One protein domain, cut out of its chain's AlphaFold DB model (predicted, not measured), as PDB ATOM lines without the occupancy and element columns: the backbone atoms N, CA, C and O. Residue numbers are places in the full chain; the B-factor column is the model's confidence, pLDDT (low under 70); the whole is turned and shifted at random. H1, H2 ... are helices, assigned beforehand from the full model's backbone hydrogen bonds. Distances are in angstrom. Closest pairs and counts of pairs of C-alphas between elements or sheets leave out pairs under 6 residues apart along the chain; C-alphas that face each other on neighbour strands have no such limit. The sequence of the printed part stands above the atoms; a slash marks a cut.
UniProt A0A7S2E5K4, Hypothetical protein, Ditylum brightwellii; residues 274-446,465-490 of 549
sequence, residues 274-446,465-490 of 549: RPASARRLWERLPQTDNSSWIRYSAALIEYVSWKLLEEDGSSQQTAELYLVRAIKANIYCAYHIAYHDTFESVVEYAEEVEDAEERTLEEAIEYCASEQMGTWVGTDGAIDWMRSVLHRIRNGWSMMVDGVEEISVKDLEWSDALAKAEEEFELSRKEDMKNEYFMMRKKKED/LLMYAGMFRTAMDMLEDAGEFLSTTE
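This is residues 274 to 446 and 465 to 490 of the 549 residues of the protein "Hypothetical protein" of Ditylum brightwellii (UniProt A0A7S2E5K4). A body of mostly short helices packs round the side-by-side pair H4 and H6, and one long helix, H10, leaves it as an arm; residues 427 to 446, of which 427 to 445 belong to H10, stick out. H2 of the hairpin H2 and H3 packs on H6, H1 packs on H2, H8 packs on H4 at a steep angle, and H11 packs on H5, H6 and residues 418 to 425 of H10. The printed part has 199 residues with eleven named helices, H1 to H11 in chain order, and no named strand: the class is all helix. The whole is compact, with a radius of gyration of the C-alphas of 19.2 A; the arm makes the length in spans of 72 by 42 by 33 A.

H1, residues 275 to 284, touches H2, residues 292 to 308, at a steep tilt of 48 degrees; the closest C-alphas, Pro 275 and Ile 301, are 6.5 A apart. H2 and H3, residues 316 to 329, form a helical hairpin at a shallow tilt of 16 degrees, closest at C-alphas 295 and 326, 4.7 A. H4, residues 331 to 338, only just touches H3, with 3 pairs of C-alphas within 8 A, and only at the corner; C-alphas 327 and 334 are closest, 5.7 A. H6, residues 361 to 369, touches H4 at a shallow tilt of 25 degrees, the same way, closest at C-alphas 333 and 364, 4.4 A. H7, residues 371 to 378, only just touches H8, residues 382 to 394, with 3 pairs within 8 A, only at the corner; C-alphas 376 and 382 are closest, 6.1 A. H8 touches H4 with residues 383 to 387 alone, closest at C-alphas 387 and 338, 5.3 A. H9, residues 409 to 412, touches H8, closest at C-alphas 409 and 394, 5.3 A. H11, residues 465 to 481, touches H10, residues 414 to 445, opposite ways at 18 degrees, a shallow tilt, closest at C-alphas 466 and 422, 6.4 A. H11 also touches H5, residues 340 to 346, closest at C-alphas 475 and 343, 5.9 A. Every O i to N i+4 pair is within hydrogen-bond range in H1, H3 to H8, H10 and H11; H2 has 12 of 13, and H9 is too short for one.

H1 begins at C-alpha 275, (-13.894, 3.756, 30.029). H10 is 46.4 A long and ends at C-alpha 445, (-7.523, -30.324, 78.953). H11 is 24.2 A long, H2 22.7 A and H3 19.8 A.

Without residues 427 to 446 the body spans 47 by 41 by 32 A. Residues 447 to 464 are not printed; C-alphas 446 and 465 are 35.2 A apart across the cut. The links H5 to H6 and H8 to H9 are long. The pLDDT is under 70 at residues 401 to 405 and 487 to 490.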
ATOM      1  N   ARG A 274     -13.413  -0.190  28.053       94.81
ATOM      2  CA  ARG A 274     -14.740   0.444  28.197       94.81
ATOM      3  C   ARG A 274     -14.748   1.561  29.254       94.81
ATOM      4  O   ARG A 274     -15.490   1.444  30.239       94.81
ATOM      5  N   PRO A 275     -14.023   2.676  29.043       94.12
ATOM      6  CA  PRO A 275     -13.894   3.756  30.029       94.12
ATOM      7  C   PRO A 275     -15.242   4.385  30.418       94.12
ATOM      8  O   PRO A 275     -15.496   4.614  31.593       94.12
ATOM      9  N   ALA A 276     -16.186   4.541  29.482       94.56
ATOM     10  CA  ALA A 276     -17.515   5.080  29.794       94.56
ATOM     11  C   ALA A 276     -18.331   4.194  30.761       94.56
ATOM     12  O   ALA A 276     -19.154   4.685  31.532       94.56
ATOM     13  N   SER A 277     -18.129   2.870  30.724       96.12
ATOM     14  CA  SER A 277     -18.780   1.954  31.675       96.12
ATOM     15  C   SER A 277     -18.108   1.993  33.045       96.12
ATOM     16  O   SER A 277     -18.804   1.863  34.051       96.12
ATOM     17  N   ALA A 278     -16.790   2.202  33.074       96.06
ATOM     18  CA  ALA A 278     -16.039   2.449  34.294       96.06
ATOM     19  C   ALA A 278     -16.482   3.767  34.959       96.06
ATOM     20  O   ALA A 278     -16.826   3.728  36.138       96.06
ATOM     21  N   ARG A 279     -16.630   4.871  34.198       95.31
ATOM     22  CA  ARG A 279     -17.148   6.170  34.690       95.31
ATOM     23  C   ARG A 279     -18.447   6.011  35.466       95.31
ATOM     24  O   ARG A 279     -18.527   6.304  36.656       95.31
ATOM     25  N   ARG A 280     -19.431   5.378  34.821       95.44
ATOM     26  CA  ARG A 280     -20.741   5.083  35.426       95.44
ATOM     27  C   ARG A 280     -20.652   4.208  36.679       95.44
ATOM     28  O   ARG A 280     -21.560   4.251  37.508       95.44
ATOM     29  N   LEU A 281     -19.628   3.357  36.794       94.81
ATOM     30  CA  LEU A 281     -19.435   2.517  37.973       94.81
ATOM     31  C   LEU A 281     -18.979   3.361  39.161       94.81
ATOM     32  O   LEU A 281     -19.644   3.311  40.191       94.81
ATOM     33  N   TRP A 282     -17.897   4.135  39.037       93.62
ATOM     34  CA  TRP A 282     -17.397   4.901  40.183       93.62
ATOM     35  C   TRP A 282     -18.308   6.073  40.556       93.62
ATOM     36  O   TRP A 282     -18.406   6.396  41.732       93.62
ATOM     37  N   GLU A 283     -19.035   6.662  39.601       92.81
ATOM     38  CA  GLU A 283     -20.056   7.686  39.880       92.81
ATOM     39  C   GLU A 283     -21.218   7.144  40.722       92.81
ATOM     40  O   GLU A 283     -21.846   7.882  41.481       92.81
ATOM     41  N   ARG A 284     -21.520   5.846  40.592       92.81
ATOM     42  CA  ARG A 284     -22.560   5.173  41.378       92.81
ATOM     43  C   ARG A 284     -22.085   4.818  42.791       92.81
ATOM     44  O   ARG A 284     -22.923   4.603  43.671       92.81
ATOM     45  N   LEU A 285     -20.777   4.698  43.002       91.25
ATOM     46  CA  LEU A 285     -20.196   4.340  44.292       91.25
ATOM     47  C   LEU A 285     -20.086   5.577  45.203       91.25
ATOM     48  O   LEU A 285     -20.062   6.710  44.724       91.25
ATOM     49  N   PRO A 286     -20.065   5.404  46.536       88.75
ATOM     50  CA  PRO A 286     -19.989   6.507  47.467       88.75
ATOM     51  C   PRO A 286     -18.607   7.130  47.379       88.75
ATOM     52  O   PRO A 286     -17.600   6.441  47.228       88.75
ATOM     53  N   GLN A 287     -18.541   8.432  47.620       84.12
ATOM     54  CA  GLN A 287     -17.264   9.133  47.727       84.12
ATOM     55  C   GLN A 287     -16.409   8.660  48.910       84.12
ATOM     56  O   GLN A 287     -15.233   8.993  48.965       84.12
ATOM     57  N   THR A 288     -16.959   7.871  49.833       84.31
ATOM     58  CA  THR A 288     -16.205   7.235  50.920       84.31
ATOM     59  C   THR A 288     -15.535   5.924  50.511       84.31
ATOM     60  O   THR A 288     -14.901   5.309  51.357       84.31
ATOM     61  N   ASP A 289     -15.709   5.448  49.274       87.50
ATOM     62  CA  ASP A 289     -15.051   4.238  48.773       87.50
ATOM     63  C   ASP A 289     -13.569   4.521  48.518       87.50
ATOM     64  O   ASP A 289     -13.246   5.399  47.718       87.50
ATOM     65  N   ASN A 290     -12.666   3.832  49.211       89.69
ATOM     66  CA  ASN A 290     -11.231   4.122  49.143       89.69
ATOM     67  C   ASN A 290     -10.436   2.997  48.501       89.69
ATOM     68  O   ASN A 290      -9.225   2.959  48.685       89.69
ATOM     69  N   SER A 291     -11.082   2.100  47.755       93.44
ATOM     70  CA  SER A 291     -10.310   1.086  47.056       93.44
ATOM     71  C   SER A 291      -9.389   1.731  46.020       93.44
ATOM     72  O   SER A 291      -9.820   2.506  45.150       93.44
ATOM     73  N   SER A 292      -8.120   1.342  46.088       94.31
ATOM     74  CA  SER A 292      -7.065   1.745  45.161       94.31
ATOM     75  C   SER A 292      -7.453   1.398  43.722       94.31
ATOM     76  O   SER A 292      -7.339   2.230  42.819       94.31
ATOM     77  N   TRP A 293      -8.065   0.224  43.533       94.19
ATOM     78  CA  TRP A 293      -8.561  -0.260  42.246       94.19
ATOM     79  C   TRP A 293      -9.548   0.681  41.572       94.19
ATOM     80  O   TRP A 293      -9.547   0.791  40.349       94.19
ATOM     81  N   ILE A 294     -10.416   1.345  42.332       95.75
ATOM     82  CA  ILE A 294     -11.417   2.256  41.770       95.75
ATOM     83  C   ILE A 294     -10.801   3.631  41.548       95.75
ATOM     84  O   ILE A 294     -10.988   4.221  40.484       95.75
ATOM     85  N   ARG A 295     -10.066   4.145  42.539       95.81
ATOM     86  CA  ARG A 295      -9.589   5.530  42.534       95.81
ATOM     87  C   ARG A 295      -8.465   5.771  41.538       95.81
ATOM     88  O   ARG A 295      -8.573   6.711  40.755       95.81
ATOM     89  N   TYR A 296      -7.448   4.913  41.512       97.38
ATOM     90  CA  TYR A 296      -6.349   5.047  40.552       97.38
ATOM     91  C   TYR A 296      -6.821   4.794  39.123       97.38
ATOM     92  O   TYR A 296      -6.463   5.536  38.215       97.38
ATOM     93  N   SER A 297      -7.717   3.828  38.925       96.56
ATOM     94  CA  SER A 297      -8.326   3.591  37.615       96.56
ATOM     95  C   SER A 297      -9.154   4.776  37.117       96.56
ATOM     96  O   SER A 297      -9.084   5.120  35.941       96.56
ATOM     97  N   ALA A 298      -9.928   5.419  38.000       96.06
ATOM     98  CA  ALA A 298     -10.669   6.629  37.653       96.06
ATOM     99  C   ALA A 298      -9.719   7.784  37.300       96.06
ATOM    100  O   ALA A 298      -9.926   8.446  36.287       96.06
ATOM    101  N   ALA A 299      -8.653   7.983  38.085       96.69
ATOM    102  CA  ALA A 299      -7.639   9.000  37.809       96.69
ATOM    103  C   ALA A 299      -6.946   8.776  36.456       96.69
ATOM    104  O   ALA A 299      -6.799   9.722  35.685       96.69
ATOM    105  N   LEU A 300      -6.586   7.530  36.132       96.88
ATOM    106  CA  LEU A 300      -5.976   7.182  34.849       96.88
ATOM    107  C   LEU A 300      -6.936   7.401  33.678       96.88
ATOM    108  O   LEU A 300      -6.542   7.961  32.658       96.88
ATOM    109  N   ILE A 301      -8.203   6.997  33.815       96.50
ATOM    110  CA  ILE A 301      -9.199   7.242  32.768       96.50
ATOM    111  C   ILE A 301      -9.350   8.744  32.535       96.50
ATOM    112  O   ILE A 301      -9.312   9.168  31.384       96.50
ATOM    113  N   GLU A 302      -9.486   9.555  33.583       96.06
ATOM    114  CA  GLU A 302      -9.616  11.007  33.428       96.06
ATOM    115  C   GLU A 302      -8.351  11.652  32.859       96.06
ATOM    116  O   GLU A 302      -8.460  12.537  32.017       96.06
ATOM    117  N   TYR A 303      -7.161  11.155  33.206       96.94
ATOM    118  CA  TYR A 303      -5.917  11.580  32.564       96.94
ATOM    119  C   TYR A 303      -5.933  11.327  31.054       96.94
ATOM    120  O   TYR A 303      -5.693  12.245  30.274       96.94
ATOM    121  N   VAL A 304      -6.270  10.106  30.629       96.31
ATOM    122  CA  VAL A 304      -6.371   9.754  29.203       96.31
ATOM    123  C   VAL A 304      -7.421  10.621  28.505       96.31
ATOM    124  O   VAL A 304      -7.203  11.090  27.390       96.31
ATOM    125  N   SER A 305      -8.545  10.863  29.175       96.00
ATOM    126  CA  SER A 305      -9.666  11.646  28.642       96.00
ATOM    127  C   SER A 305      -9.279  13.098  28.407       96.00
ATOM    128  O   SER A 305      -9.570  13.635  27.347       96.00
ATOM    129  N   TRP A 306      -8.594  13.712  29.371       96.00
ATOM    130  CA  TRP A 306      -8.144  15.094  29.283       96.00
ATOM    131  C   TRP A 306      -6.934  15.251  28.356       96.00
ATOM    132  O   TRP A 306      -6.959  16.095  27.466       96.00
ATOM    133  N   LYS A 307      -5.873  14.460  28.556       95.69
ATOM    134  CA  LYS A 307      -4.561  14.708  27.943       95.69
ATOM    135  C   LYS A 307      -4.376  14.062  26.573       95.69
ATOM    136  O   LYS A 307      -3.654  14.616  25.752       95.69
ATOM    137  N   LEU A 308      -4.963  12.885  26.342       94.69
ATOM    138  CA  LEU A 308      -4.737  12.111  25.112       94.69
ATOM    139  C   LEU A 308      -5.914  12.175  24.142       94.69
ATOM    140  O   LEU A 308      -5.707  12.160  22.930       94.69
ATOM    141  N   LEU A 309      -7.140  12.184  24.666       94.19
ATOM    142  CA  LEU A 309      -8.360  12.181  23.859       94.19
ATOM    143  C   LEU A 309      -9.017  13.558  23.743       94.19
ATOM    144  O   LEU A 309      -9.823  13.738  22.833       94.19
ATOM    145  N   GLU A 310      -8.686  14.487  24.645       93.88
ATOM    146  CA  GLU A 310      -9.278  15.829  24.726       93.88
ATOM    147  C   GLU A 310     -10.822  15.779  24.713       93.88
ATOM    148  O   GLU A 310     -11.491  16.516  23.992       93.88
ATOM    149  N   GLU A 311     -11.403  14.850  25.485       93.25
ATOM    150  CA  GLU A 311     -12.853  14.642  25.536       93.25
ATOM    151  C   GLU A 311     -13.585  15.851  26.142       93.25
ATOM    152  O   GLU A 311     -13.198  16.384  27.187       93.25
ATOM    153  N   ASP A 312     -14.720  16.218  25.538       88.00
ATOM    154  CA  ASP A 312     -15.590  17.288  26.028       88.00
ATOM    155  C   ASP A 312     -16.017  17.045  27.488       88.00
ATOM    156  O   ASP A 312     -16.687  16.060  27.814       88.00
ATOM    157  N   GLY A 313     -15.666  17.981  28.372       86.56
ATOM    158  CA  GLY A 313     -15.990  17.924  29.800       86.56
ATOM    159  C   GLY A 313     -14.909  17.297  30.683       86.56
ATOM    160  O   GLY A 313     -15.046  17.363  31.906       86.56
ATOM    161  N   SER A 314     -13.831  16.757  30.105       90.75
ATOM    162  CA  SER A 314     -12.628  16.409  30.862       90.75
ATOM    163  C   SER A 314     -11.651  17.586  30.854       90.75
ATOM    164  O   SER A 314     -11.434  18.248  29.842       90.75
ATOM    165  N   SER A 315     -11.088  17.895  32.015       93.31
ATOM    166  CA  SER A 315     -10.160  19.005  32.217       93.31
ATOM    167  C   SER A 315      -8.997  18.567  33.097       93.31
ATOM    168  O   SER A 315      -9.096  17.596  33.851       93.31
ATOM    169  N   GLN A 316      -7.914  19.341  33.079       93.12
ATOM    170  CA  GLN A 316      -6.801  19.132  34.001       93.12
ATOM    171  C   GLN A 316      -7.270  19.113  35.457       93.12
ATOM    172  O   GLN A 316      -6.875  18.246  36.229       93.12
ATOM    173  N   GLN A 317      -8.157  20.041  35.821       91.50
ATOM    174  CA  GLN A 317      -8.661  20.171  37.185       91.50
ATOM    175  C   GLN A 317      -9.470  18.943  37.611       91.50
ATOM    176  O   GLN A 317      -9.350  18.491  38.748       91.50
ATOM    177  N   THR A 318     -10.274  18.369  36.709       91.88
ATOM    178  CA  THR A 318     -11.017  17.140  37.015       91.88
ATOM    179  C   THR A 318     -10.073  15.949  37.145       91.88
ATOM    180  O   THR A 318     -10.185  15.209  38.121       91.88
ATOM    181  N   ALA A 319      -9.107  15.787  36.237       94.19
ATOM    182  CA  ALA A 319      -8.120  14.709  36.316       94.19
ATOM    183  C   ALA A 319      -7.277  14.790  37.604       94.19
ATOM    184  O   ALA A 319      -7.134  13.796  38.319       94.19
ATOM    185  N   GLU A 320      -6.789  15.984  37.953       93.38
ATOM    186  CA  GLU A 320      -6.040  16.232  39.189       93.38
ATOM    187  C   GLU A 320      -6.890  15.979  40.440       93.38
ATOM    188  O   GLU A 320      -6.402  15.366  41.387       93.38
ATOM    189  N   LEU A 321      -8.177  16.350  40.439       92.25
ATOM    190  CA  LEU A 321      -9.089  16.040  41.544       92.25
ATOM    191  C   LEU A 321      -9.197  14.528  41.788       92.25
ATOM    192  O   LEU A 321      -9.132  14.071  42.934       92.25
ATOM    193  N   TYR A 322      -9.385  13.736  40.729       93.75
ATOM    194  CA  TYR A 322      -9.467  12.280  40.864       93.75
ATOM    195  C   TYR A 322      -8.139  11.670  41.310       93.75
ATOM    196  O   TYR A 322      -8.146  10.744  42.122       93.75
ATOM    197  N   LEU A 323      -7.015  12.220  40.853       95.81
ATOM    198  CA  LEU A 323      -5.694  11.795  41.290       95.81
ATOM    199  C   LEU A 323      -5.446  12.091  42.773       95.81
ATOM    200  O   LEU A 323      -5.019  11.211  43.512       95.81
ATOM    201  N   VAL A 324      -5.781  13.295  43.237       94.19
ATOM    202  CA  VAL A 324      -5.684  13.682  44.653       94.19
ATOM    203  C   VAL A 324      -6.522  12.754  45.535       94.19
ATOM    204  O   VAL A 324      -6.069  12.316  46.595       94.19
ATOM    205  N   ARG A 325      -7.724  12.389  45.080       93.00
ATOM    206  CA  ARG A 325      -8.571  11.394  45.755       93.00
ATOM    207  C   ARG A 325      -7.940  10.008  45.795       93.00
ATOM    208  O   ARG A 325      -8.105   9.313  46.791       93.00
ATOM    209  N   ALA A 326      -7.250   9.603  44.732       95.94
ATOM    210  CA  ALA A 326      -6.534   8.334  44.688       95.94
ATOM    211  C   ALA A 326      -5.352   8.312  45.662       95.94
ATOM    212  O   ALA A 326      -5.258   7.385  46.461       95.94
ATOM    213  N   ILE A 327      -4.548   9.379  45.692       95.94
ATOM    214  CA  ILE A 327      -3.426   9.531  46.632       95.94
ATOM    215  C   ILE A 327      -3.916   9.444  48.083       95.94
ATOM    216  O   ILE A 327      -3.364   8.693  48.880       95.94
ATOM    217  N   LYS A 328      -4.998  10.158  48.420       93.31
ATOM    218  CA  LYS A 328      -5.601  10.107  49.763       93.31
ATOM    219  C   LYS A 328      -6.194   8.750  50.124       93.31
ATOM    220  O   LYS A 328      -6.311   8.428  51.304       93.31
ATOM    221  N   ALA A 329      -6.644   7.995  49.127       93.88
ATOM    222  CA  ALA A 329      -7.179   6.665  49.347       93.88
ATOM    223  C   ALA A 329      -6.058   5.686  49.712       93.88
ATOM    224  O   ALA A 329      -6.207   4.962  50.693       93.88
ATOM    225  N   ASN A 330      -4.941   5.703  48.976       96.44
ATOM    226  CA  ASN A 330      -3.787   4.858  49.269       96.44
ATOM    227  C   ASN A 330      -2.475   5.472  48.757       96.44
ATOM    228  O   ASN A 330      -2.113   5.331  47.592       96.44
ATOM    229  N   ILE A 331      -1.724   6.102  49.655       96.44
ATOM    230  CA  ILE A 331      -0.464   6.766  49.322       96.44
ATOM    231  C   ILE A 331       0.623   5.810  48.808       96.44
ATOM    232  O   ILE A 331       1.400   6.184  47.925       96.44
ATOM    233  N   TYR A 332       0.683   4.581  49.326       97.56
ATOM    234  CA  TYR A 332       1.708   3.612  48.937       97.56
ATOM    235  C   TYR A 332       1.621   3.317  47.441       97.56
ATOM    236  O   TYR A 332       2.638   3.286  46.750       97.56
ATOM    237  N   CYS A 333       0.393   3.219  46.926       97.38
ATOM    238  CA  CYS A 333       0.118   3.022  45.509       97.38
ATOM    239  C   CYS A 333       0.625   4.200  44.660       97.38
ATOM    240  O   CYS A 333       1.205   3.998  43.598       97.38
ATOM    241  N   ALA A 334       0.494   5.440  45.144       97.56
ATOM    242  CA  ALA A 334       0.997   6.616  44.432       97.56
ATOM    243  C   ALA A 334       2.522   6.605  44.278       97.56
ATOM    244  O   ALA A 334       3.009   6.830  43.169       97.56
ATOM    245  N   TYR A 335       3.270   6.320  45.349       97.94
ATOM    246  CA  TYR A 335       4.729   6.199  45.259       97.94
ATOM    247  C   TYR A 335       5.142   5.024  44.375       97.94
ATOM    248  O   TYR A 335       6.035   5.173  43.543       97.94
ATOM    249  N   HIS A 336       4.456   3.890  44.502       97.50
ATOM    250  CA  HIS A 336       4.761   2.700  43.720       97.50
ATOM    251  C   HIS A 336       4.500   2.894  42.218       97.50
ATOM    252  O   HIS A 336       5.281   2.420  41.399       97.50
ATOM    253  N   ILE A 337       3.448   3.623  41.829       97.81
ATOM    254  CA  ILE A 337       3.209   4.004  40.426       97.81
ATOM    255  C   ILE A 337       4.249   5.027  39.968       97.81
ATOM    256  O   ILE A 337       4.877   4.844  38.928       97.81
ATOM    257  N   ALA A 338       4.459   6.098  40.737       97.75
ATOM    258  CA  ALA A 338       5.380   7.168  40.363       97.75
ATOM    259  C   ALA A 338       6.811   6.652  40.149       97.75
ATOM    260  O   ALA A 338       7.496   7.082  39.226       97.75
ATOM    261  N   TYR A 339       7.263   5.704  40.964       97.38
ATOM    262  CA  TYR A 339       8.633   5.193  40.942       97.38
ATOM    263  C   TYR A 339       8.681   3.696  40.632       97.38
ATOM    264  O   TYR A 339       9.462   2.960  41.233       97.38
ATOM    265  N   HIS A 340       7.843   3.252  39.689       96.44
ATOM    266  CA  HIS A 340       7.666   1.830  39.393       96.44
ATOM    267  C   HIS A 340       8.984   1.087  39.117       96.44
ATOM    268  O   HIS A 340       9.147  -0.004  39.641       96.44
ATOM    269  N   ASP A 341       9.949   1.693  38.412       96.75
ATOM    270  CA  ASP A 341      11.253   1.075  38.119       96.75
ATOM    271  C   ASP A 341      12.035   0.716  39.399       96.75
ATOM    272  O   ASP A 341      12.665  -0.337  39.496       96.75
ATOM    273  N   THR A 342      12.000   1.594  40.408       97.31
ATOM    274  CA  THR A 342      12.662   1.357  41.696       97.31
ATOM    275  C   THR A 342      11.931   0.269  42.466       97.31
ATOM    276  O   THR A 342      12.566  -0.657  42.970       97.31
ATOM    277  N   PHE A 343      10.602   0.345  42.523       96.94
ATOM    278  CA  PHE A 343       9.794  -0.634  43.241       96.94
ATOM    279  C   PHE A 343       9.847  -2.028  42.601       96.94
ATOM    280  O   PHE A 343       9.985  -2.999  43.333       96.94
ATOM    281  N   GLU A 344       9.853  -2.143  41.272       95.56
ATOM    282  CA  GLU A 344      10.025  -3.416  40.550       95.56
ATOM    283  C   GLU A 344      11.364  -4.091  40.890       95.56
ATOM    284  O   GLU A 344      11.459  -5.315  40.917       95.56
ATOM    285  N   SER A 345      12.404  -3.306  41.196       96.69
ATOM    286  CA  SER A 345      13.717  -3.845  41.573       96.69
ATOM    287  C   SER A 345      13.830  -4.299  43.034       96.69
ATOM    288  O   SER A 345      14.778  -5.012  43.365       96.69
ATOM    289  N   VAL A 346      12.912  -3.864  43.906       97.31
ATOM    290  CA  VAL A 346      12.991  -4.068  45.364       97.31
ATOM    291  C   VAL A 346      11.868  -4.960  45.891       97.31
ATOM    292  O   VAL A 346      12.099  -5.733  46.816       97.31
ATOM    293  N   VAL A 347      10.656  -4.842  45.346       95.44
ATOM    294  CA  VAL A 347       9.479  -5.588  45.799       95.44
ATOM    295  C   VAL A 347       9.435  -6.934  45.085       95.44
ATOM    296  O   VAL A 347       9.040  -7.033  43.926       95.44
ATOM    297  N   GLU A 348       9.838  -7.976  45.802       92.88
ATOM    298  CA  GLU A 348       9.716  -9.369  45.373       92.88
ATOM    299  C   GLU A 348       8.405  -9.989  45.901       92.88
ATOM    300  O   GLU A 348       7.805  -9.466  46.842       92.88
ATOM    301  N   TYR A 349       7.970 -11.109  45.304       92.62
ATOM    302  CA  TYR A 349       6.790 -11.900  45.713       92.62
ATOM    303  C   TYR A 349       5.445 -11.161  45.634       92.62
ATOM    304  O   TYR A 349       4.450 -11.582  46.219       92.62
ATOM    305  N   ALA A 350       5.383 -10.064  44.880       92.12
ATOM    306  CA  ALA A 350       4.184  -9.240  44.771       92.12
ATOM    307  C   ALA A 350       2.962 -10.012  44.223       92.12
ATOM    308  O   ALA A 350       1.824  -9.642  44.494       92.12
ATOM    309  N   GLU A 351       3.193 -11.094  43.474       91.12
ATOM    310  CA  GLU A 351       2.176 -12.010  42.956       91.12
ATOM    311  C   GLU A 351       1.511 -12.904  44.015       91.12
ATOM    312  O   GLU A 351       0.461 -13.477  43.731       91.12
ATOM    313  N   GLU A 352       2.100 -13.040  45.205       90.62
ATOM    314  CA  GLU A 352       1.544 -13.836  46.312       90.62
ATOM    315  C   GLU A 352       0.497 -13.052  47.117       90.62
ATOM    316  O   GLU A 352      -0.280 -13.630  47.878       90.62
ATOM    317  N   VAL A 353       0.463 -11.727  46.951       90.88
ATOM    318  CA  VAL A 353      -0.506 -10.855  47.613       90.88
ATOM    319  C   VAL A 353      -1.819 -10.878  46.830       90.88
ATOM    320  O   VAL A 353      -1.914 -10.315  45.741       90.88
ATOM    321  N   GLU A 354      -2.853 -11.498  47.398       88.31
ATOM    322  CA  GLU A 354      -4.203 -11.540  46.826       88.31
ATOM    323  C   GLU A 354      -5.262 -11.097  47.844       88.31
ATOM    324  O   GLU A 354      -5.153 -11.376  49.036       88.31
ATOM    325  N   ASP A 355      -6.325 -10.444  47.352       84.75
ATOM    326  CA  ASP A 355      -7.506 -10.052  48.138       84.75
ATOM    327  C   ASP A 355      -7.168  -9.189  49.378       84.75
ATOM    328  O   ASP A 355      -7.769  -9.338  50.447       84.75
ATOM    329  N   ALA A 356      -6.234  -8.248  49.215       89.69
ATOM    330  CA  ALA A 356      -5.788  -7.356  50.279       89.69
ATOM    331  C   ALA A 356      -6.891  -6.394  50.765       89.69
ATOM    332  O   ALA A 356      -7.811  -6.015  50.028       89.69
ATOM    333  N   GLU A 357      -6.788  -5.966  52.026       88.19
ATOM    334  CA  GLU A 357      -7.724  -5.009  52.619       88.19
ATOM    335  C   GLU A 357      -7.541  -3.590  52.054       88.19
ATOM    336  O   GLU A 357      -6.450  -3.155  51.700       88.19
ATOM    337  N   GLU A 358      -8.630  -2.824  51.977       89.25
ATOM    338  CA  GLU A 358      -8.586  -1.476  51.401       89.25
ATOM    339  C   GLU A 358      -7.712  -0.526  52.228       89.25
ATOM    340  O   GLU A 358      -7.815  -0.486  53.455       89.25
ATOM    341  N   ARG A 359      -6.949   0.336  51.538       88.94
ATOM    342  CA  ARG A 359      -6.025   1.336  52.119       88.94
ATOM    343  C   ARG A 359      -4.760   0.767  52.768       88.94
ATOM    344  O   ARG A 359      -4.046   1.523  53.429       88.94
ATOM    345  N   THR A 360      -4.469  -0.518  52.604       94.25
ATOM    346  CA  THR A 360      -3.240  -1.105  53.146       94.25
ATOM    347  C   THR A 360      -2.096  -1.080  52.130       94.25
ATOM    348  O   THR A 360      -2.282  -0.750  50.952       94.25
ATOM    349  N   LEU A 361      -0.882  -1.383  52.594       96.19
ATOM    350  CA  LEU A 361       0.284  -1.513  51.718       96.19
ATOM    351  C   LEU A 361       0.096  -2.686  50.743       96.19
ATOM    352  O   LEU A 361       0.436  -2.581  49.570       96.19
ATOM    353  N   GLU A 362      -0.505  -3.771  51.214       95.12
ATOM    354  CA  GLU A 362      -0.810  -4.970  50.444       95.12
ATOM    355  C   GLU A 362      -1.754  -4.658  49.276       95.12
ATOM    356  O   GLU A 362      -1.492  -5.115  48.171       95.12
ATOM    357  N   GLU A 363      -2.780  -3.807  49.447       95.38
ATOM    358  CA  GLU A 363      -3.643  -3.401  48.317       95.38
ATOM    359  C   GLU A 363      -2.862  -2.607  47.264       95.38
ATOM    360  O   GLU A 363      -3.100  -2.755  46.063       95.38
ATOM    361  N   ALA A 364      -1.920  -1.763  47.694       96.56
ATOM    362  CA  ALA A 364      -1.068  -1.029  46.767       96.56
ATOM    363  C   ALA A 364      -0.169  -1.978  45.966       96.56
ATOM    364  O   ALA A 364      -0.048  -1.809  44.752       96.56
ATOM    365  N   ILE A 365       0.412  -2.983  46.627       96.44
ATOM    366  CA  ILE A 365       1.239  -4.012  45.992       96.44
ATOM    367  C   ILE A 365       0.388  -4.859  45.045       96.44
ATOM    368  O   ILE A 365       0.749  -4.980  43.879       96.44
ATOM    369  N   GLU A 366      -0.780  -5.343  45.474       95.38
ATOM    370  CA  GLU A 366      -1.704  -6.121  44.636       95.38
ATOM    371  C   GLU A 366      -2.123  -5.327  43.383       95.38
ATOM    372  O   GLU A 366      -2.122  -5.847  42.263       95.38
ATOM    373  N   TYR A 367      -2.449  -4.036  43.539       95.56
ATOM    374  CA  TYR A 367      -2.786  -3.165  42.412       95.56
ATOM    375  C   TYR A 367      -1.603  -3.008  41.449       95.56
ATOM    376  O   TYR A 367      -1.775  -3.144  40.232       95.56
ATOM    377  N   CYS A 368      -0.408  -2.745  41.980       95.38
ATOM    378  CA  CYS A 368       0.793  -2.462  41.200       95.38
ATOM    379  C   CYS A 368       1.439  -3.705  40.571       95.38
ATOM    380  O   CYS A 368       2.061  -3.591  39.519       95.38
ATOM    381  N   ALA A 369       1.255  -4.884  41.158       94.12
ATOM    382  CA  ALA A 369       1.667  -6.167  40.589       94.12
ATOM    383  C   ALA A 369       0.725  -6.634  39.467       94.12
ATOM    384  O   ALA A 369       1.055  -7.514  38.672       94.12
ATOM    385  N   SER A 370      -0.474  -6.055  39.391       91.69
ATOM    386  CA  SER A 370      -1.461  -6.422  38.387       91.69
ATOM    387  C   SER A 370      -1.182  -5.823  37.004       91.69
ATOM    388  O   SER A 370      -0.435  -4.861  36.832       91.69
ATOM    389  N   GLU A 371      -1.908  -6.320  35.998       88.38
ATOM    390  CA  GLU A 371      -1.887  -5.789  34.625       88.38
ATOM    391  C   GLU A 371      -2.230  -4.284  34.532       88.38
ATOM    392  O   GLU A 371      -1.945  -3.645  33.517       88.38
ATOM    393  N   GLN A 372      -2.820  -3.692  35.580       87.50
ATOM    394  CA  GLN A 372      -3.129  -2.259  35.622       87.50
ATOM    395  C   GLN A 372      -1.875  -1.386  35.619       87.50
ATOM    396  O   GLN A 372      -1.889  -0.328  34.989       87.50
ATOM    397  N   MET A 373      -0.774  -1.841  36.222       92.62
ATOM    398  CA  MET A 373       0.496  -1.113  36.150       92.62
ATOM    399  C   MET A 373       0.992  -0.996  34.705       92.62
ATOM    400  O   MET A 373       1.413   0.075  34.278       92.62
ATOM    401  N   GLY A 374       0.818  -2.048  33.897       92.38
ATOM    402  CA  GLY A 374       1.115  -1.997  32.463       92.38
ATOM    403  C   GLY A 374       0.303  -0.934  31.711       92.38
ATOM    404  O   GLY A 374       0.770  -0.398  30.709       92.38
ATOM    405  N   THR A 375      -0.885  -0.576  32.212       93.50
ATOM    406  CA  THR A 375      -1.701   0.507  31.638       93.50
ATOM    407  C   THR A 375      -1.138   1.876  32.014       93.50
ATOM    408  O   THR A 375      -1.079   2.752  31.155       93.50
ATOM    409  N   TRP A 376      -0.665   2.060  33.250       96.44
ATOM    410  CA  TRP A 376       0.025   3.288  33.668       96.44
ATOM    411  C   TRP A 376       1.320   3.510  32.885       96.44
ATOM    412  O   TRP A 376       1.493   4.569  32.290       96.44
ATOM    413  N   VAL A 377       2.187   2.496  32.823       96.25
ATOM    414  CA  VAL A 377       3.470   2.561  32.101       96.25
ATOM    415  C   VAL A 377       3.261   2.716  30.592       96.25
ATOM    416  O   VAL A 377       4.009   3.423  29.923       96.25
ATOM    417  N   GLY A 378       2.226   2.078  30.036       95.50
ATOM    418  CA  GLY A 378       1.895   2.174  28.614       95.50
ATOM    419  C   GLY A 378       1.206   3.480  28.201       95.50
ATOM    420  O   GLY A 378       1.110   3.748  27.002       95.50
ATOM    421  N   THR A 379       0.711   4.277  29.153       96.25
ATOM    422  CA  THR A 379       0.039   5.552  28.875       96.25
ATOM    423  C   THR A 379       1.060   6.686  28.871       96.25
ATOM    424  O   THR A 379       1.674   6.989  29.892       96.25
ATOM    425  N   ASP A 380       1.217   7.329  27.713       96.88
ATOM    426  CA  ASP A 380       2.220   8.373  27.502       96.88
ATOM    427  C   ASP A 380       2.073   9.524  28.513       96.88
ATOM    428  O   ASP A 380       0.984  10.073  28.680       96.88
ATOM    429  N   GLY A 381       3.164   9.846  29.213       96.44
ATOM    430  CA  GLY A 381       3.239  10.910  30.219       96.44
ATOM    431  C   GLY A 381       2.503  10.665  31.547       96.44
ATOM    432  O   GLY A 381       2.556  11.535  32.419       96.44
ATOM    433  N   ALA A 382       1.827   9.526  31.750       97.12
ATOM    434  CA  ALA A 382       1.020   9.296  32.956       97.12
ATOM    435  C   ALA A 382       1.869   9.169  34.236       97.12
ATOM    436  O   ALA A 382       1.509   9.717  35.280       97.12
ATOM    437  N   ILE A 383       3.017   8.484  34.151       97.38
ATOM    438  CA  ILE A 383       3.960   8.328  35.271       97.38
ATOM    439  C   ILE A 383       4.588   9.676  35.650       97.38
ATOM    440  O   ILE A 383       4.619  10.040  36.826       97.38
ATOM    441  N   ASP A 384       5.030  10.456  34.662       96.69
ATOM    442  CA  ASP A 384       5.631  11.773  34.907       96.69
ATOM    443  C   ASP A 384       4.608  12.770  35.458       96.69
ATOM    444  O   ASP A 384       4.926  13.584  36.327       96.69
ATOM    445  N   TRP A 385       3.349  12.663  35.029       96.44
ATOM    446  CA  TRP A 385       2.251  13.424  35.615       96.44
ATOM    447  C   TRP A 385       2.024  13.074  37.092       96.44
ATOM    448  O   TRP A 385       1.931  13.984  37.918       96.44
ATOM    449  N   MET A 386       2.007  11.782  37.451       96.81
ATOM    450  CA  MET A 386       1.933  11.337  38.852       96.81
ATOM    451  C   MET A 386       3.088  11.923  39.680       96.81
ATOM    452  O   MET A 386       2.844  12.524  40.730       96.81
ATOM    453  N   ARG A 387       4.334  11.814  39.192       95.94
ATOM    454  CA  ARG A 387       5.524  12.397  39.843       95.94
ATOM    455  C   ARG A 387       5.372  13.903  40.042       95.94
ATOM    456  O   ARG A 387       5.527  14.396  41.158       95.94
ATOM    457  N   SER A 388       5.004  14.630  38.988       95.06
ATOM    458  CA  SER A 388       4.798  16.083  39.027       95.06
ATOM    459  C   SER A 388       3.776  16.490  40.090       95.06
ATOM    460  O   SER A 388       4.001  17.429  40.854       95.06
ATOM    461  N   VAL A 389       2.659  15.766  40.195       94.44
ATOM    462  CA  VAL A 389       1.627  16.031  41.207       94.44
ATOM    463  C   VAL A 389       2.165  15.776  42.617       94.44
ATOM    464  O   VAL A 389       1.986  16.633  43.484       94.44
ATOM    465  N   LEU A 390       2.881  14.671  42.848       95.00
ATOM    466  CA  LEU A 390       3.502  14.383  44.147       95.00
ATOM    467  C   LEU A 390       4.516  15.460  44.556       95.00
ATOM    468  O   LEU A 390       4.476  15.935  45.693       95.00
ATOM    469  N   HIS A 391       5.380  15.902  43.636       94.12
ATOM    470  CA  HIS A 391       6.329  16.984  43.908       94.12
ATOM    471  C   HIS A 391       5.623  18.305  44.211       94.12
ATOM    472  O   HIS A 391       5.991  18.982  45.170       94.12
ATOM    473  N   ARG A 392       4.576  18.661  43.451       92.81
ATOM    474  CA  ARG A 392       3.787  19.872  43.720       92.81
ATOM    475  C   ARG A 392       3.191  19.835  45.123       92.81
ATOM    476  O   ARG A 392       3.402  20.783  45.880       92.81
ATOM    477  N   ILE A 393       2.504  18.751  45.496       92.75
ATOM    478  CA  ILE A 393       1.902  18.604  46.835       92.75
ATOM    479  C   ILE A 393       2.979  18.730  47.918       92.75
ATOM    480  O   ILE A 393       2.809  19.482  48.880       92.75
ATOM    481  N   ARG A 394       4.124  18.055  47.745       91.31
ATOM    482  CA  ARG A 394       5.256  18.118  48.681       91.31
ATOM    483  C   ARG A 394       5.826  19.533  48.825       91.31
ATOM    484  O   ARG A 394       6.187  19.929  49.931       91.31
ATOM    485  N   ASN A 395       5.836  20.312  47.745       90.50
ATOM    486  CA  ASN A 395       6.265  21.713  47.721       90.50
ATOM    487  C   ASN A 395       5.197  22.691  48.249       90.50
ATOM    488  O   ASN A 395       5.335  23.906  48.102       90.50
ATOM    489  N   GLY A 396       4.140  22.185  48.891       87.44
ATOM    490  CA  GLY A 396       3.104  22.998  49.522       87.44
ATOM    491  C   GLY A 396       1.979  23.418  48.580       87.44
ATOM    492  O   GLY A 396       1.184  24.285  48.949       87.44
ATOM    493  N   TRP A 397       1.878  22.821  47.388       90.19
ATOM    494  CA  TRP A 397       0.677  22.962  46.573       90.19
ATOM    495  C   TRP A 397      -0.503  22.318  47.298       90.19
ATOM    496  O   TRP A 397      -0.481  21.137  47.644       90.19
ATOM    497  N   SER A 398      -1.537  23.120  47.515       83.12
ATOM    498  CA  SER A 398      -2.805  22.689  48.082       83.12
ATOM    499  C   SER A 398      -3.876  22.916  47.027       83.12
ATOM    500  O   SER A 398      -4.097  24.043  46.572       83.12
ATOM    501  N   MET A 399      -4.510  21.830  46.594       78.06
ATOM    502  CA  MET A 399      -5.643  21.892  45.682       78.06
ATOM    503  C   MET A 399      -6.922  21.926  46.511       78.06
ATOM    504  O   MET A 399      -7.192  20.998  47.269       78.06
ATOM    505  N   MET A 400      -7.720  22.980  46.348       70.94
ATOM    506  CA  MET A 400      -9.114  22.994  46.783       70.94
ATOM    507  C   MET A 400     -10.006  22.935  45.551       70.94
ATOM    508  O   MET A 400     -10.030  23.876  44.762       70.94
ATOM    509  N   VAL A 401     -10.774  21.856  45.414       61.53
ATOM    510  CA  VAL A 401     -11.830  21.761  44.402       61.53
ATOM    511  C   VAL A 401     -13.173  21.673  45.111       61.53
ATOM    512  O   VAL A 401     -13.394  20.791  45.944       61.53
ATOM    513  N   ASP A 402     -14.037  22.648  44.831       59.00
ATOM    514  CA  ASP A 402     -15.423  22.739  45.309       59.00
ATOM    515  C   ASP A 402     -15.624  22.587  46.829       59.00
ATOM    516  O   ASP A 402     -16.687  22.186  47.298       59.00
ATOM    517  N   GLY A 403     -14.604  22.928  47.626       63.56
ATOM    518  CA  GLY A 403     -14.661  22.879  49.091       63.56
ATOM    519  C   GLY A 403     -14.713  21.469  49.687       63.56
ATOM    520  O   GLY A 403     -15.050  21.334  50.862       63.56
ATOM    521  N   VAL A 404     -14.413  20.428  48.901       62.41
ATOM    522  CA  VAL A 404     -14.584  19.035  49.341       62.41
ATOM    523  C   VAL A 404     -13.303  18.447  49.925       62.41
ATOM    524  O   VAL A 404     -13.378  17.801  50.965       62.41
ATOM    525  N   GLU A 405     -12.126  18.685  49.340       65.00
ATOM    526  CA  GLU A 405     -10.901  17.985  49.757       65.00
ATOM    527  C   GLU A 405      -9.643  18.838  49.566       65.00
ATOM    528  O   GLU A 405      -9.207  19.052  48.444       65.00
ATOM    529  N   GLU A 406      -9.022  19.256  50.671       80.81
ATOM    530  CA  GLU A 406      -7.691  19.876  50.685       80.81
ATOM    531  C   GLU A 406      -6.628  18.785  50.867       80.81
ATOM    532  O   GLU A 406      -6.680  18.071  51.871       80.81
ATOM    533  N   ILE A 407      -5.727  18.578  49.901       89.06
ATOM    534  CA  ILE A 407      -4.562  17.693  50.079       89.06
ATOM    535  C   ILE A 407      -3.399  18.470  50.680       89.06
ATOM    536  O   ILE A 407      -3.130  19.607  50.301       89.06
ATOM    537  N   SER A 408      -2.722  17.848  51.633       90.50
ATOM    538  CA  SER A 408      -1.625  18.435  52.384       90.50
ATOM    539  C   SER A 408      -0.388  17.546  52.329       90.50
ATOM    540  O   SER A 408      -0.463  16.360  52.022       90.50
ATOM    541  N   VAL A 409       0.761  18.104  52.710       91.00
ATOM    542  CA  VAL A 409       2.017  17.344  52.845       91.00
ATOM    543  C   VAL A 409       1.875  16.178  53.833       91.00
ATOM    544  O   VAL A 409       2.526  15.156  53.659       91.00
ATOM    545  N   LYS A 410       0.977  16.281  54.821       91.38
ATOM    546  CA  LYS A 410       0.704  15.195  55.776       91.38
ATOM    547  C   LYS A 410       0.044  13.990  55.126       91.38
ATOM    548  O   LYS A 410       0.286  12.864  55.532       91.38
ATOM    549  N   ASP A 411      -0.756  14.218  54.088       91.00
ATOM    550  CA  ASP A 411      -1.328  13.128  53.299       91.00
ATOM    551  C   ASP A 411      -0.251  12.414  52.466       91.00
ATOM    552  O   ASP A 411      -0.546  11.373  51.888       91.00
ATOM    553  N   LEU A 412       0.976  12.963  52.403       93.38
ATOM    554  CA  LEU A 412       2.148  12.336  51.797       93.38
ATOM    555  C   LEU A 412       3.079  11.622  52.808       93.38
ATOM    556  O   LEU A 412       4.102  11.050  52.404       93.38
ATOM    557  N   GLU A 413       2.756  11.645  54.107       94.12
ATOM    558  CA  GLU A 413       3.544  11.008  55.171       94.12
ATOM    559  C   GLU A 413       3.264   9.495  55.216       94.12
ATOM    560  O   GLU A 413       2.406   9.007  55.948       94.12
ATOM    561  N   TRP A 414       4.009   8.730  54.415       94.88
ATOM    562  CA  TRP A 414       3.897   7.267  54.355       94.88
ATOM    563  C   TRP A 414       4.513   6.567  55.578       94.88
ATOM    564  O   TRP A 414       4.047   5.499  55.961       94.88
ATOM    565  N   SER A 415       5.550   7.143  56.199       94.94
ATOM    566  CA  SER A 415       6.326   6.487  57.265       94.94
ATOM    567  C   SER A 415       5.503   6.225  58.523       94.94
ATOM    568  O   SER A 415       5.583   5.142  59.103       94.94
ATOM    569  N   ASP A 416       4.698   7.205  58.931       93.69
ATOM    570  CA  ASP A 416       3.889   7.141  60.149       93.69
ATOM    571  C   ASP A 416       2.695   6.202  59.957       93.69
ATOM    572  O   ASP A 416       2.366   5.411  60.845       93.69
ATOM    573  N   ALA A 417       2.079   6.247  58.772       92.06
ATOM    574  CA  ALA A 417       1.034   5.310  58.382       92.06
ATOM    575  C   ALA A 417       1.564   3.867  58.345       92.06
ATOM    576  O   ALA A 417       0.889   2.961  58.838       92.06
ATOM    577  N   LEU A 418       2.783   3.664  57.833       95.31
ATOM    578  CA  LEU A 418       3.408   2.347  57.740       95.31
ATOM    579  C   LEU A 418       3.764   1.803  59.124       95.31
ATOM    580  O   LEU A 418       3.420   0.671  59.440       95.31
ATOM    581  N   ALA A 419       4.381   2.624  59.979       95.81
ATOM    582  CA  ALA A 419       4.714   2.236  61.350       95.81
ATOM    583  C   ALA A 419       3.468   1.831  62.154       95.81
ATOM    584  O   ALA A 419       3.500   0.872  62.924       95.81
ATOM    585  N   LYS A 420       2.352   2.539  61.951       94.50
ATOM    586  CA  LYS A 420       1.074   2.190  62.572       94.50
ATOM    587  C   LYS A 420       0.531   0.852  62.054       94.50
ATOM    588  O   LYS A 420       0.078   0.044  62.859       94.50
ATOM    589  N   ALA A 421       0.587   0.613  60.742       92.38
ATOM    590  CA  ALA A 421       0.135  -0.644  60.144       92.38
ATOM    591  C   ALA A 421       0.947  -1.850  60.656       92.38
ATOM    592  O   ALA A 421       0.377  -2.884  60.997       92.38
ATOM    593  N   GLU A 422       2.265  -1.702  60.802       94.12
ATOM    594  CA  GLU A 422       3.119  -2.744  61.383       94.12
ATOM    595  C   GLU A 422       2.799  -3.028  62.854       94.12
ATOM    596  O   GLU A 422       2.773  -4.190  63.262       94.12
ATOM    597  N   GLU A 423       2.543  -1.991  63.663       94.81
ATOM    598  CA  GLU A 423       2.145  -2.166  65.064       94.81
ATOM    599  C   GLU A 423       0.823  -2.942  65.167       94.81
ATOM    600  O   GLU A 423       0.710  -3.872  65.971       94.81
ATOM    601  N   GLU A 424      -0.163  -2.596  64.334       92.69
ATOM    602  CA  GLU A 424      -1.454  -3.290  64.259       92.69
ATOM    603  C   GLU A 424      -1.282  -4.760  63.837       92.69
ATOM    604  O   GLU A 424      -1.839  -5.654  64.482       92.69
ATOM    605  N   PHE A 425      -0.443  -5.036  62.837       91.88
ATOM    606  CA  PHE A 425      -0.140  -6.398  62.392       91.88
ATOM    607  C   PHE A 425       0.587  -7.223  63.459       91.88
ATOM    608  O   PHE A 425       0.210  -8.362  63.741       91.88
ATOM    609  N   GLU A 426       1.589  -6.649  64.131       93.06
ATOM    610  CA  GLU A 426       2.249  -7.312  65.254       93.06
ATOM    611  C   GLU A 426       1.278  -7.631  66.398       93.06
ATOM    612  O   GLU A 426       1.425  -8.661  67.067       93.06
ATOM    613  N   LEU A 427       0.323  -6.739  66.675       94.06
ATOM    614  CA  LEU A 427      -0.710  -6.960  67.682       94.06
ATOM    615  C   LEU A 427      -1.633  -8.109  67.270       94.06
ATOM    616  O   LEU A 427      -1.816  -9.018  68.082       94.06
ATOM    617  N   SER A 428      -2.116  -8.127  66.022       91.12
ATOM    618  CA  SER A 428      -2.937  -9.221  65.480       91.12
ATOM    619  C   SER A 428      -2.212 -10.564  65.573       91.12
ATOM    620  O   SER A 428      -2.701 -11.497  66.206       91.12
ATOM    621  N   ARG A 429      -0.964 -10.631  65.096       90.25
ATOM    622  CA  ARG A 429      -0.124 -11.833  65.178       90.25
ATOM    623  C   ARG A 429       0.081 -12.311  66.620       90.25
ATOM    624  O   ARG A 429       0.078 -13.510  66.899       90.25
ATOM    625  N   LYS A 430       0.262 -11.390  67.578       93.06
ATOM    626  CA  LYS A 430       0.356 -11.727  69.013       93.06
ATOM    627  C   LYS A 430      -0.972 -12.244  69.571       93.06
ATOM    628  O   LYS A 430      -0.941 -13.031  70.518       93.06
ATOM    629  N   GLU A 431      -2.113 -11.785  69.070       93.88
ATOM    630  CA  GLU A 431      -3.438 -12.285  69.453       93.88
ATOM    631  C   GLU A 431      -3.718 -13.670  68.871       93.88
ATOM    632  O   GLU A 431      -4.143 -14.551  69.621       93.88
ATOM    633  N   ASP A 432      -3.368 -13.907  67.610       89.69
ATOM    634  CA  ASP A 432      -3.514 -15.208  66.957       89.69
ATOM    635  C   ASP A 432      -2.669 -16.278  67.648       89.69
ATOM    636  O   ASP A 432      -3.204 -17.303  68.068       89.69
ATOM    637  N   MET A 433      -1.396 -15.985  67.946       89.56
ATOM    638  CA  MET A 433      -0.549 -16.886  68.739       89.56
ATOM    639  C   MET A 433      -1.132 -17.176  70.135       89.56
ATOM    640  O   MET A 433      -1.020 -18.289  70.656       89.56
ATOM    641  N   LYS A 434      -1.763 -16.187  70.788       94.38
ATOM    642  CA  LYS A 434      -2.428 -16.405  72.088       94.38
ATOM    643  C   LYS A 434      -3.668 -17.288  71.939       94.38
ATOM    644  O   LYS A 434      -3.898 -18.137  72.803       94.38
ATOM    645  N   ASN A 435      -4.457 -17.086  70.885       90.44
ATOM    646  CA  ASN A 435      -5.652 -17.871  70.585       90.44
ATOM    647  C   ASN A 435      -5.290 -19.320  70.254       90.44
ATOM    648  O   ASN A 435      -5.900 -20.244  70.796       90.44
ATOM    649  N   GLU A 436      -4.255 -19.525  69.447       90.88
ATOM    650  CA  GLU A 436      -3.718 -20.838  69.107       90.88
ATOM    651  C   GLU A 436      -3.221 -21.568  70.362       90.88
ATOM    652  O   GLU A 436      -3.656 -22.685  70.659       90.88
ATOM    653  N   TYR A 437      -2.418 -20.897  71.197       91.62
ATOM    654  CA  TYR A 437      -1.962 -21.445  72.475       91.62
ATOM    655  C   TYR A 437      -3.130 -21.801  73.412       91.62
ATOM    656  O   TYR A 437      -3.122 -22.846  74.073       91.62
ATOM    657  N   PHE A 438      -4.167 -20.958  73.468       93.62
ATOM    658  CA  PHE A 438      -5.384 -21.232  74.233       93.62
ATOM    659  C   PHE A 438      -6.127 -22.467  73.700       93.62
ATOM    660  O   PHE A 438      -6.551 -23.316  74.489       93.62
ATOM    661  N   MET A 439      -6.234 -22.613  72.378       87.50
ATOM    662  CA  MET A 439      -6.862 -23.764  71.727       87.50
ATOM    663  C   MET A 439      -6.069 -25.056  71.946       87.50
ATOM    664  O   MET A 439      -6.670 -26.076  72.288       87.50
ATOM    665  N   MET A 440      -4.737 -25.022  71.844       85.75
ATOM    666  CA  MET A 440      -3.878 -26.166  72.171       85.75
ATOM    667  C   MET A 440      -4.036 -26.590  73.633       85.75
ATOM    668  O   MET A 440      -4.192 -27.776  73.936       85.75
ATOM    669  N   ARG A 441      -4.053 -25.625  74.562       90.69
ATOM    670  CA  ARG A 441      -4.267 -25.909  75.984       90.69
ATOM    671  C   ARG A 441      -5.636 -26.541  76.231       90.69
ATOM    672  O   ARG A 441      -5.719 -27.514  76.976       90.69
ATOM    673  N   LYS A 442      -6.688 -26.028  75.593       90.06
ATOM    674  CA  LYS A 442      -8.046 -26.570  75.707       90.06
ATOM    675  C   LYS A 442      -8.148 -27.987  75.134       90.06
ATOM    676  O   LYS A 442      -8.678 -28.862  75.811       90.06
ATOM    677  N   LYS A 443      -7.561 -28.246  73.956       85.62
ATOM    678  CA  LYS A 443      -7.463 -29.599  73.369       85.62
ATOM    679  C   LYS A 443      -6.803 -30.585  74.343       85.62
ATOM    680  O   LYS A 443      -7.285 -31.704  74.501       85.62
ATOM    681  N   LYS A 444      -5.750 -30.148  75.043       87.25
ATOM    682  CA  LYS A 444      -5.048 -30.953  76.053       87.25
ATOM    683  C   LYS A 444      -5.870 -31.187  77.327       87.25
ATOM    684  O   LYS A 444      -5.797 -32.269  77.901       87.25
ATOM    685  N   GLU A 445      -6.638 -30.196  77.783       89.19
ATOM    686  CA  GLU A 445      -7.523 -30.324  78.953       89.19
ATOM    687  C   GLU A 445      -8.736 -31.233  78.671       89.19
ATOM    688  O   GLU A 445      -9.149 -31.982  79.557       89.19
ATOM    689  N   ASP A 446      -9.249 -31.243  77.437       86.81
ATOM    690  CA  ASP A 446     -10.397 -32.066  77.032       86.81
ATOM    691  C   ASP A 446     -10.056 -33.563  76.832       86.81
ATOM    692  O   ASP A 446     -10.949 -34.370  76.571       86.81
ATOM    693  N   LEU A 465       3.476  -8.909  56.085       90.75
ATOM    694  CA  LEU A 465       3.408  -7.451  55.956       90.75
ATOM    695  C   LEU A 465       4.714  -6.770  56.397       90.75
ATOM    696  O   LEU A 465       5.112  -5.773  55.794       90.75
ATOM    697  N   LEU A 466       5.418  -7.302  57.405       94.31
ATOM    698  CA  LEU A 466       6.680  -6.718  57.876       94.31
ATOM    699  C   LEU A 466       7.783  -6.821  56.816       94.31
ATOM    700  O   LEU A 466       8.612  -5.915  56.689       94.31
ATOM    701  N   MET A 467       7.781  -7.898  56.028       95.19
ATOM    702  CA  MET A 467       8.686  -8.062  54.894       95.19
ATOM    703  C   MET A 467       8.391  -7.007  53.821       95.19
ATOM    704  O   MET A 467       9.300  -6.275  53.421       95.19
ATOM    705  N   TYR A 468       7.125  -6.864  53.412       96.19
ATOM    706  CA  TYR A 468       6.715  -5.860  52.422       96.19
ATOM    707  C   TYR A 468       6.971  -4.428  52.891       96.19
ATOM    708  O   TYR A 468       7.453  -3.606  52.114       96.19
ATOM    709  N   ALA A 469       6.737  -4.129  54.167       96.75
ATOM    710  CA  ALA A 469       7.058  -2.836  54.759       96.75
ATOM    711  C   ALA A 469       8.570  -2.546  54.725       96.75
ATOM    712  O   ALA A 469       8.988  -1.420  54.441       96.75
ATOM    713  N   GLY A 470       9.411  -3.558  54.967       97.44
ATOM    714  CA  GLY A 470      10.867  -3.466  54.823       97.44
ATOM    715  C   GLY A 470      11.317  -3.188  53.385       97.44
ATOM    716  O   GLY A 470      12.158  -2.312  53.161       97.44
ATOM    717  N   MET A 471      10.726  -3.881  52.408       97.44
ATOM    718  CA  MET A 471      10.982  -3.645  50.982       97.44
ATOM    719  C   MET A 471      10.524  -2.243  50.561       97.44
ATOM    720  O   MET A 471      11.286  -1.513  49.930       97.44
ATOM    721  N   PHE A 472       9.337  -1.810  50.999       97.62
ATOM    722  CA  PHE A 472       8.827  -0.468  50.722       97.62
ATOM    723  C   PHE A 472       9.766   0.620  51.264       97.62
ATOM    724  O   PHE A 472      10.118   1.542  50.532       97.62
ATOM    725  N   ARG A 473      10.245   0.495  52.511       97.69
ATOM    726  CA  ARG A 473      11.251   1.419  53.071       97.69
ATOM    727  C   ARG A 473      12.531   1.447  52.259       97.69
ATOM    728  O   ARG A 473      13.026   2.522  51.966       97.69
ATOM    729  N   THR A 474      13.034   0.277  51.877       98.06
ATOM    730  CA  THR A 474      14.271   0.173  51.096       98.06
ATOM    731  C   THR A 474      14.135   0.910  49.763       98.06
ATOM    732  O   THR A 474      15.037   1.648  49.377       98.06
ATOM    733  N   ALA A 475      12.988   0.781  49.087       97.62
ATOM    734  CA  ALA A 475      12.704   1.532  47.867       97.62
ATOM    735  C   ALA A 475      12.641   3.047  48.130       97.62
ATOM    736  O   ALA A 475      13.231   3.823  47.381       97.62
ATOM    737  N   MET A 476      11.985   3.477  49.210       97.56
ATOM    738  CA  MET A 476      11.920   4.895  49.578       97.56
ATOM    739  C   MET A 476      13.294   5.481  49.934       97.56
ATOM    740  O   MET A 476      13.612   6.576  49.473       97.56
ATOM    741  N   ASP A 477      14.131   4.746  50.668       96.94
ATOM    742  CA  ASP A 477      15.506   5.136  51.004       96.94
ATOM    743  C   ASP A 477      16.352   5.294  49.727       96.94
ATOM    744  O   ASP A 477      17.093   6.265  49.579       96.94
ATOM    745  N   MET A 478      16.192   4.391  48.749       97.38
ATOM    746  CA  MET A 478      16.856   4.510  47.444       97.38
ATOM    747  C   MET A 478      16.434   5.774  46.683       97.38
ATOM    748  O   MET A 478      17.270   6.394  46.025       97.38
ATOM    749  N   LEU A 479      15.159   6.168  46.762       96.06
ATOM    750  CA  LEU A 479      14.659   7.402  46.145       96.06
ATOM    751  C   LEU A 479      15.192   8.657  46.851       96.06
ATOM    752  O   LEU A 479      15.511   9.652  46.195       96.06
ATOM    753  N   GLU A 480      15.325   8.613  48.179       94.56
ATOM    754  CA  GLU A 480      15.967   9.675  48.960       94.56
ATOM    755  C   GLU A 480      17.446   9.835  48.592       94.56
ATOM    756  O   GLU A 480      17.884  10.953  48.308       94.56
ATOM    757  N   ASP A 481      18.187   8.728  48.507       95.88
ATOM    758  CA  ASP A 481      19.601   8.711  48.120       95.88
ATOM    759  C   ASP A 481      19.823   9.162  46.668       95.88
ATOM    760  O   ASP A 481      20.824   9.820  46.361       95.88
ATOM    761  N   ALA A 482      18.882   8.855  45.769       94.19
ATOM    762  CA  ALA A 482      18.889   9.339  44.389       94.19
ATOM    763  C   ALA A 482      18.621  10.853  44.284       94.19
ATOM    764  O   ALA A 482      18.900  11.459  43.249       94.19
ATOM    765  N   GLY A 483      18.129  11.484  45.355       91.50
ATOM    766  CA  GLY A 483      17.829  12.911  45.388       91.50
ATOM    767  C   GLY A 483      16.528  13.290  44.678       91.50
ATOM    768  O   GLY A 483      16.295  14.484  44.482       91.50
ATOM    769  N   GLU A 484      15.661  12.320  44.363       89.75
ATOM    770  CA  GLU A 484      14.359  12.547  43.706       89.75
ATOM    771  C   GLU A 484      13.495  13.535  44.501       89.75
ATOM    772  O   GLU A 484      12.729  14.328  43.967       89.75
ATOM    773  N   PHE A 485      13.662  13.558  45.821       84.62
ATOM    774  CA  PHE A 485      12.914  14.447  46.701       84.62
ATOM    775  C   PHE A 485      13.579  15.796  46.987       84.62
ATOM    776  O   PHE A 485      12.959  16.658  47.615       84.62
ATOM    777  N   LEU A 486      14.836  15.970  46.580       77.00
ATOM    778  CA  LEU A 486      15.615  17.188  46.802       77.00
ATOM    779  C   LEU A 486      15.601  18.121  45.592       77.00
ATOM    780  O   LEU A 486      16.005  19.277  45.731       77.00
ATOM    781  N   SER A 487      15.128  17.660  44.429       64.69
ATOM    782  CA  SER A 487      14.911  18.535  43.285       64.69
ATOM    783  C   SER A 487      13.763  19.493  43.601       64.69
ATOM    784  O   SER A 487      12.588  19.212  43.359       64.69
ATOM    785  N   THR A 488      14.093  20.661  44.149       56.62
ATOM    786  CA  THR A 488      13.255  21.836  43.947       56.62
ATOM    787  C   THR A 488      13.183  22.009  42.442       56.62
ATOM    788  O   THR A 488      14.204  22.305  41.824       56.62
ATOM    789  N   THR A 489      12.025  21.737  41.845       53.94
ATOM    790  CA  THR A 489      11.743  22.111  40.463       53.94
ATOM    791  C   THR A 489      12.009  23.608  40.376       53.94
ATOM    792  O   THR A 489      11.211  24.404  40.875       53.94
ATOM    793  N   GLU A 490      13.185  23.982  39.874       52.97
ATOM    794  CA  GLU A 490      13.500  25.350  39.491       52.97
ATOM    795  C   GLU A 490      12.559  25.658  38.337       52.97
ATOM    796  O   GLU A 490      12.869  25.321  37.208       52.97
TER     797      GLU A 490